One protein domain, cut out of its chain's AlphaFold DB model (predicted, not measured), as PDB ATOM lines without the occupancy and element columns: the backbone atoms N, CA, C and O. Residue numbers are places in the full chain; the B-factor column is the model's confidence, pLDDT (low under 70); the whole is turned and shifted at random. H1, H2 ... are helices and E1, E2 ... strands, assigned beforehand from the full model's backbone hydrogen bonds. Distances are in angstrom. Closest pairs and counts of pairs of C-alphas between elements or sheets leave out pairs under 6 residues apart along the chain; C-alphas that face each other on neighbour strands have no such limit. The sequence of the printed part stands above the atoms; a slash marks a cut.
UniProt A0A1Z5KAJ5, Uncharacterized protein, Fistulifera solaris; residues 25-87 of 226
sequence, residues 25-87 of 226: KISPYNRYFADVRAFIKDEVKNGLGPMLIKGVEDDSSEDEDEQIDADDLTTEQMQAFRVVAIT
ATOM      1  N   LYS A  25     247.153 216.382 326.151       68.19
ATOM      2  CA  LYS A  25     246.626 217.020 324.944       68.19
ATOM      3  C   LYS A  25     245.425 216.220 324.461       68.19
ATOM      4  O   LYS A  25     245.580 215.212 323.789       68.19
ATOM      5  N   ILE A  26     244.227 216.699 324.794       79.69
ATOM      6  CA  ILE A  26     242.999 216.284 324.106       79.69
ATOM      7  C   ILE A  26     243.224 216.525 322.606       79.69
ATOM      8  O   ILE A  26     243.520 217.661 322.219       79.69
ATOM      9  N   SER A  27     243.114 215.481 321.782       86.75
ATOM     10  CA  SER A  27     243.271 215.612 320.332       86.75
ATOM     11  C   SER A  27     242.226 216.569 319.740       86.75
ATOM     12  O   SER A  27     241.138 216.736 320.313       86.75
ATOM     13  N   PRO A  28     242.522 217.239 318.608       87.56
ATOM     14  CA  PRO A  28     241.578 218.155 317.966       87.56
ATOM     15  C   PRO A  28     240.209 217.516 317.700       87.56
ATOM     16  O   PRO A  28     239.184 218.164 317.927       87.56
ATOM     17  N   TYR A  29     240.185 216.234 317.323       88.56
ATOM     18  CA  TYR A  29     238.967 215.444 317.157       88.56
ATOM     19  C   TYR A  29     238.136 215.361 318.442       88.56
ATOM     20  O   TYR A  29     236.964 215.755 318.467       88.56
ATOM     21  N   ASN A  30     238.752 214.901 319.536       88.38
ATOM     22  CA  ASN A  30     238.075 214.732 320.820       88.38
ATOM     23  C   ASN A  30     237.551 216.065 321.358       88.38
ATOM     24  O   ASN A  30     236.429 216.140 321.865       88.38
ATOM     25  N   ARG A  31     238.328 217.140 321.188       91.06
ATOM     26  CA  ARG A  31     237.907 218.491 321.565       91.06
ATOM     27  C   ARG A  31     236.701 218.953 320.753       91.06
ATOM     28  O   ARG A  31     235.723 219.410 321.335       91.06
ATOM     29  N   TYR A  32     236.741 218.798 319.432       91.56
ATOM     30  CA  TYR A  32     235.641 219.190 318.553       91.56
ATOM     31  C   TYR A  32     234.333 218.485 318.930       91.56
ATOM     32  O   TYR A  32     233.308 219.142 319.105       91.56
ATOM     33  N   PHE A  33     234.350 217.160 319.106       92.50
ATOM     34  CA  PHE A  33     233.130 216.426 319.446       92.50
ATOM     35  C   PHE A  33     232.661 216.671 320.883       92.50
ATOM     36  O   PHE A  33     231.453 216.632 321.123       92.50
ATOM     37  N   ALA A  34     233.562 216.974 321.821       93.19
ATOM     38  CA  ALA A  34     233.175 217.456 323.145       93.19
ATOM     39  C   ALA A  34     232.424 218.795 323.049       93.19
ATOM     40  O   ALA A  34     231.332 218.916 323.605       93.19
ATOM     41  N   ASP A  35     232.947 219.749 322.272       93.69
ATOM     42  CA  ASP A  35     232.326 221.062 322.061       93.69
ATOM     43  C   ASP A  35     230.963 220.942 321.357       93.69
ATOM     44  O   ASP A  35     229.990 221.590 321.749       93.69
ATOM     45  N   VAL A  36     230.858 220.077 320.342       94.88
ATOM     46  CA  VAL A  36     229.594 219.784 319.647       94.88
ATOM     47  C   VAL A  36     228.573 219.170 320.604       94.88
ATOM     48  O   VAL A  36     227.425 219.608 320.639       94.88
ATOM     49  N   ARG A  37     228.962 218.161 321.395       96.25
ATOM     50  CA  ARG A  37     228.054 217.506 322.351       96.25
ATOM     51  C   ARG A  37     227.592 218.468 323.442       96.25
ATOM     52  O   ARG A  37     226.411 218.449 323.777       96.25
ATOM     53  N   ALA A  38     228.489 219.308 323.957       96.62
ATOM     54  CA  ALA A  38     228.144 220.351 324.919       96.62
ATOM     55  C   ALA A  38     227.125 221.329 324.318       96.62
ATOM     56  O   ALA A  38     226.053 221.517 324.883       96.62
ATOM     57  N   PHE A  39     227.387 221.837 323.109       97.38
ATOM     58  CA  PHE A  39     226.446 222.707 322.406       97.38
ATOM     59  C   PHE A  39     225.072 222.051 322.211       97.38
ATOM     60  O   PHE A  39     224.053 222.669 322.491       97.38
ATOM     61  N   ILE A  40     225.017 220.799 321.750       96.50
ATOM     62  CA  ILE A  40     223.738 220.109 321.517       96.50
ATOM     63  C   ILE A  40     222.971 219.921 322.827       96.50
ATOM     64  O   ILE A  40     221.753 220.076 322.853       96.50
ATOM     65  N   LYS A  41     223.669 219.599 323.914       95.56
ATOM     66  CA  LYS A  41     223.052 219.430 325.228       95.56
ATOM     67  C   LYS A  41     222.481 220.743 325.772       95.56
ATOM     68  O   LYS A  41     221.390 220.726 326.338       95.56
ATOM     69  N   ASP A  42     223.214 221.841 325.610       95.19
ATOM     70  CA  ASP A  42     222.910 223.106 326.278       95.19
ATOM     71  C   ASP A  42     222.001 224.018 325.431       95.19
ATOM     72  O   ASP A  42     221.106 224.668 325.967       95.19
ATOM     73  N   GLU A  43     222.174 224.018 324.105       95.12
ATOM     74  CA  GLU A  43     221.532 224.974 323.187       95.12
ATOM     75  C   GLU A  43     220.459 224.339 322.287       95.12
ATOM     76  O   GLU A  43     219.573 225.033 321.779       95.12
ATOM     77  N   VAL A  44     220.492 223.018 322.070       94.12
ATOM     78  CA  VAL A  44     219.521 222.335 321.200       94.12
ATOM     79  C   VAL A  44     218.427 221.685 322.039       94.12
ATOM     80  O   VAL A  44     218.625 220.691 322.738       94.12
ATOM     81  N   LYS A  45     217.205 222.217 321.923       92.75
ATOM     82  CA  LYS A  45     216.033 221.676 322.620       92.75
ATOM     83  C   LYS A  45     215.830 220.194 322.286       92.75
ATOM     84  O   LYS A  45     215.642 219.831 321.126       92.75
ATOM     85  N   ASN A  46     215.778 219.360 323.327       94.50
ATOM     86  CA  ASN A  46     215.648 217.902 323.218       94.50
ATOM     87  C   ASN A  46     216.763 217.255 322.371       94.50
ATOM     88  O   ASN A  46     216.499 216.269 321.678       94.50
ATOM     89  N   GLY A  47     217.973 217.825 322.389       95.25
ATOM     90  CA  GLY A  47     219.154 217.270 321.737       95.25
ATOM     91  C   GLY A  47     219.578 215.931 322.348       95.25
ATOM     92  O   GLY A  47     219.606 215.772 323.566       95.25
ATOM     93  N   LEU A  48     219.892 214.966 321.489       96.38
ATOM     94  CA  LEU A  48     220.362 213.623 321.841       96.38
ATOM     95  C   LEU A  48     221.851 213.444 321.538       96.38
ATOM     96  O   LEU A  48     222.551 212.742 322.262       96.38
ATOM     97  N   GLY A  49     222.347 214.102 320.491       95.69
ATOM     98  CA  GLY A  49     223.750 214.043 320.110       95.69
ATOM     99  C   GLY A  49     223.980 214.434 318.653       95.69
ATOM    100  O   GLY A  49     223.033 214.793 317.950       95.69
ATOM    101  N   PRO A  50     225.240 214.416 318.201       97.00
ATOM    102  CA  PRO A  50     225.577 214.684 316.813       97.00
ATOM    103  C   PRO A  50     225.433 213.438 315.936       97.00
ATOM    104  O   PRO A  50     225.838 212.347 316.328       97.00
ATOM    105  N   MET A  51     224.950 213.636 314.715       97.25
ATOM    106  CA  MET A  51     225.096 212.711 313.591       97.25
ATOM    107  C   MET A  51     226.139 213.281 312.631       97.25
ATOM    108  O   MET A  51     226.026 214.437 312.220       97.25
ATOM    109  N   LEU A  52     227.154 212.492 312.283       95.75
ATOM    110  CA  LEU A  52     228.166 212.877 311.301       95.75
ATOM    111  C   LEU A  52     227.591 212.752 309.883       95.75
ATOM    112  O   LEU A  52     227.038 211.717 309.536       95.75
ATOM    113  N   ILE A  53     227.725 213.808 309.081       96.19
ATOM    114  CA  ILE A  53     227.319 213.851 307.665       96.19
ATOM    115  C   ILE A  53     228.536 213.817 306.739       96.19
ATOM    116  O   ILE A  53     228.531 213.166 305.701       96.19
ATOM    117  N   LYS A  54     229.592 214.549 307.100       92.62
ATOM    118  CA  LYS A  54     230.854 214.564 306.358       92.62
ATOM    119  C   LYS A  54     232.018 214.546 307.335       92.62
ATOM    120  O   LYS A  54     232.034 215.375 308.246       92.62
ATOM    121  N   GLY A  55     232.956 213.630 307.117       88.19
ATOM    122  CA  GLY A  55     234.268 213.595 307.759       88.19
ATOM    123  C   GLY A  55     235.373 214.096 306.828       88.19
ATOM    124  O   GLY A  55     235.113 214.812 305.857       88.19
ATOM    125  N   VAL A  56     236.605 213.724 307.145       83.69
ATOM    126  CA  VAL A  56     237.769 213.905 306.270       83.69
ATOM    127  C   VAL A  56     237.891 212.645 305.418       83.69
ATOM    128  O   VAL A  56     237.739 211.547 305.943       83.69
ATOM    129  N   GLU A  57     238.078 212.825 304.116       72.25
ATOM    130  CA  GLU A  57     238.371 211.742 303.173       72.25
ATOM    131  C   GLU A  57     239.894 211.547 303.157       72.25
ATOM    132  O   GLU A  57     240.633 212.534 303.247       72.25
ATOM    133  N   ASP A  58     240.360 210.299 303.111       58.94
ATOM    134  CA  ASP A  58     241.779 210.007 302.926       58.94
ATOM    135  C   ASP A  58     242.097 210.085 301.428       58.94
ATOM    136  O   ASP A  58     241.628 209.272 300.638       58.94
ATOM    137  N   ASP A  59     242.857 211.102 301.021       53.66
ATOM    138  CA  ASP A  59     243.275 211.287 299.626       53.66
ATOM    139  C   ASP A  59     244.442 210.346 299.235       53.66
ATOM    140  O   ASP A  59     244.948 210.438 298.113       53.66
ATOM    141  N   SER A  60     244.931 209.494 300.151       49.12
ATOM    142  CA  SER A  60     246.210 208.787 300.001       49.12
ATOM    143  C   SER A  60     246.161 207.260 299.895       49.12
ATOM    144  O   SER A  60     247.206 206.668 299.613       49.12
ATOM    145  N   SER A  61     244.994 206.621 299.987       44.62
ATOM    146  CA  SER A  61     244.874 205.162 299.885       44.62
ATOM    147  C   SER A  61     243.930 204.722 298.755       44.62
ATOM    148  O   SER A  61     242.774 205.119 298.667       44.62
ATOM    149  N   GLU A  62     244.445 203.866 297.859       51.62
ATOM    150  CA  GLU A  62     243.635 203.065 296.918       51.62
ATOM    151  C   GLU A  62     242.904 201.908 297.640       51.62
ATOM    152  O   GLU A  62     242.169 201.151 297.007       51.62
ATOM    153  N   ASP A  63     243.093 201.792 298.958       48.91
ATOM    154  CA  ASP A  63     242.476 200.813 299.845       48.91
ATOM    155  C   ASP A  63     241.422 201.516 300.724       48.91
ATOM    156  O   ASP A  63     241.758 202.295 301.612       48.91
ATOM    157  N   GLU A  64     240.138 201.218 300.496       51.00
ATOM    158  CA  GLU A  64     238.963 201.831 301.159       51.00
ATOM    159  C   GLU A  64     238.873 201.596 302.693       51.00
ATOM    160  O   GLU A  64     237.899 202.013 303.322       51.00
ATOM    161  N   ASP A  65     239.876 200.959 303.311       49.75
ATOM    162  CA  ASP A  65     239.848 200.466 304.696       49.75
ATOM    163  C   ASP A  65     240.844 201.159 305.659       49.75
ATOM    164  O   ASP A  65     240.879 200.818 306.848       49.75
ATOM    165  N   GLU A  66     241.648 202.138 305.215       49.59
ATOM    166  CA  GLU A  66     242.500 202.908 306.137       49.59
ATOM    167  C   GLU A  66     241.657 203.897 306.963       49.59
ATOM    168  O   GLU A  66     241.258 204.977 306.528       49.59
ATOM    169  N   GLN A  67     241.351 203.506 308.204       58.00
ATOM    170  CA  GLN A  67     240.746 204.402 309.186       58.00
ATOM    171  C   GLN A  67     241.740 205.504 309.554       58.00
ATOM    172  O   GLN A  67     242.749 205.237 310.205       58.00
ATOM    173  N   ILE A  68     241.413 206.746 309.192       64.69
ATOM    174  CA  ILE A  68     242.141 207.929 309.657       64.69
ATOM    175  C   ILE A  68     242.147 207.929 311.191       64.69
ATOM    176  O   ILE A  68     241.082 207.974 311.818       64.69
ATOM    177  N   ASP A  69     243.339 207.906 311.792       71.94
ATOM    178  CA  ASP A  69     243.477 208.016 313.241       71.94
ATOM    179  C   ASP A  69     242.957 209.388 313.699       71.94
ATOM    180  O   ASP A  69     243.362 210.450 313.215       71.94
ATOM    181  N   ALA A  70     242.026 209.369 314.653       70.94
ATOM    182  CA  ALA A  70     241.433 210.568 315.227       70.94
ATOM    183  C   ALA A  70     242.480 211.489 315.878       70.94
ATOM    184  O   ALA A  70     242.258 212.703 315.963       70.94
ATOM    185  N   ASP A  71     243.604 210.929 316.328       76.25
ATOM    186  CA  ASP A  71     244.687 211.680 316.957       76.25
ATOM    187  C   ASP A  71     245.619 212.368 315.941       76.25
ATOM    188  O   ASP A  71     246.285 213.344 316.303       76.25
ATOM    189  N   ASP A  72     245.564 211.971 314.665       80.69
ATOM    190  CA  ASP A  72     246.339 212.568 313.567       80.69
ATOM    191  C   ASP A  72     245.622 213.744 312.883       80.69
ATOM    192  O   ASP A  72     246.214 214.492 312.097       80.69
ATOM    193  N   LEU A  73     244.344 213.968 313.204       83.06
ATOM    194  CA  LEU A  73     243.545 215.028 312.596       83.06
ATOM    195  C   LEU A  73     243.959 216.424 313.078       83.06
ATOM    196  O   LEU A  73     243.907 216.767 314.263       83.06
ATOM    197  N   THR A  74     244.286 217.286 312.118       85.06
ATOM    198  CA  THR A  74     244.613 218.698 312.358       85.06
ATOM    199  C   THR A  74     243.367 219.542 312.644       85.06
ATOM    200  O   THR A  74     242.234 219.177 312.321       85.06
ATOM    201  N   THR A  75     243.559 220.731 313.227       82.69
ATOM    202  CA  THR A  75     242.443 221.659 313.506       82.69
ATOM    203  C   THR A  75     241.763 222.122 312.214       82.69
ATOM    204  O   THR A  75     240.550 222.317 312.182       82.69
ATOM    205  N   GLU A  76     242.535 222.270 311.143       84.06
ATOM    206  CA  GLU A  76     242.078 222.628 309.806       84.06
ATOM    207  C   GLU A  76     241.211 221.514 309.212       84.06
ATOM    208  O   GLU A  76     240.118 221.782 308.714       84.06
ATOM    209  N   GLN A  77     241.637 220.257 309.346       86.00
ATOM    210  CA  GLN A  77     240.854 219.093 308.923       86.00
ATOM    211  C   GLN A  77     239.536 218.973 309.700       86.00
ATOM    212  O   GLN A  77     238.497 218.676 309.107       86.00
ATOM    213  N   MET A  78     239.515 219.325 310.991       87.50
ATOM    214  CA  MET A  78     238.267 219.373 311.763       87.50
ATOM    215  C   MET A  78     237.249 220.384 311.205       87.50
ATOM    216  O   MET A  78     236.046 220.222 311.415       87.50
ATOM    217  N   GLN A  79     237.676 221.396 310.440       85.88
ATOM    218  CA  GLN A  79     236.753 222.327 309.778       85.88
ATOM    219  C   GLN A  79     236.010 221.697 308.595       85.88
ATOM    220  O   GLN A  79     235.011 222.266 308.145       85.88
ATOM    221  N   ALA A  80     236.451 220.543 308.085       89.00
ATOM    222  CA  ALA A  80     235.736 219.794 307.053       89.00
ATOM    223  C   ALA A  80     234.522 219.040 307.617       89.00
ATOM    224  O   ALA A  80     233.572 218.777 306.877       89.00
ATOM    225  N   PHE A  81     234.516 218.763 308.926       92.56
ATOM    226  CA  PHE A  81     233.455 217.997 309.563       92.56
ATOM    227  C   PHE A  81     232.114 218.722 309.472       92.56
ATOM    228  O   PHE A  81     231.991 219.926 309.731       92.56
ATOM    229  N   ARG A  82     231.077 217.979 309.102       96.31
ATOM    230  CA  ARG A  82     229.698 218.466 309.070       96.31
ATOM    231  C   ARG A  82     228.846 217.523 309.886       96.31
ATOM    232  O   ARG A  82     228.842 216.322 309.636       96.31
ATOM    233  N   VAL A  83     228.134 218.080 310.856       96.81
ATOM    234  CA  VAL A  83     227.305 217.320 311.789       96.81
ATOM    235  C   VAL A  83     225.902 217.901 311.836       96.81
ATOM    236  O   VAL A  83     225.713 219.104 311.677       96.81
ATOM    237  N   VAL A  84     224.919 217.046 312.078       98.06
ATOM    238  CA  VAL A  84     223.534 217.427 312.344       98.06
ATOM    239  C   VAL A  84     223.233 217.157 313.809       98.06
ATOM    240  O   VAL A  84     223.518 216.071 314.310       98.06
ATOM    241  N   ALA A  85     222.651 218.130 314.513       97.88
ATOM    242  CA  ALA A  85     222.164 217.892 315.864       97.88
ATOM    243  C   ALA A  85     220.888 217.046 315.803       97.88
ATOM    244  O   ALA A  85     219.850 217.483 315.289       97.88
ATOM    245  N   ILE A  86     220.954 215.834 316.343       98.06
ATOM    246  CA  ILE A  86     219.813 214.933 316.443       98.06
ATOM    247  C   ILE A  86     218.991 215.324 317.660       98.06
ATOM    248  O   ILE A  86     219.477 215.312 318.787       98.06
ATOM    249  N   THR A  87     217.736 215.687 317.420       97.62
ATOM    250  CA  THR A  87     216.729 215.893 318.463       97.62
ATOM    251  C   THR A  87     215.893 214.631 318.629       97.62
ATOM    252  O   THR A  87     215.843 213.790 317.733       97.62
TER     253      THR A  87
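This is residues 25 to 87 of the 226 residues of an uncharacterized protein of Fistulifera solaris (UniProt A0A1Z5KAJ5). One long helix, H1, packs with residues 33 to 41 on a two-stranded antiparallel ribbon, E1 and E2, while the short H2 sits by H1's first residues and a long loop, free at residues 59 to 65, sticks out. The 63 printed residues hold H1, E1, H2 and E2 in that order, a mixed class of helices and strands. The whole is loose, radius of gyration of the C-alphas 13.3 A, and elongated, spanning 42 by 26 by 16 A.

H1, residues 28 to 43, has every O i to N i+4 pair within hydrogen-bond range. Its closest C-alphas to E1, residues 47 to 54, are Ile 40 and Gly 47, 5.4 A. With residues 28 to 32 alone H1 touches H2, residues 75 to 78, which is too short for such a pair; C-alphas 28 and 75 are closest, 5.7 A. E2, residues 82 to 87, is antiparallel to E1 at 153 degrees; N 51 and O 84 are 2.9 A apart.

H1 begins at C-alpha 28 (241.578, 218.155, 317.966) and measures 21.8 A, E1 19.5 A, H2 5.1 A. E2, 16.2 A, ends at C-alpha 87 (216.729, 215.893, 318.463).

The farthest C-alphas, Lys 45 and Glu 62, are 42.1 A apart. The printed part has no cut. The link E1 to H2 is long, 20 residues. pLDDT is under 70 at residue 25 and residues 58 to 68.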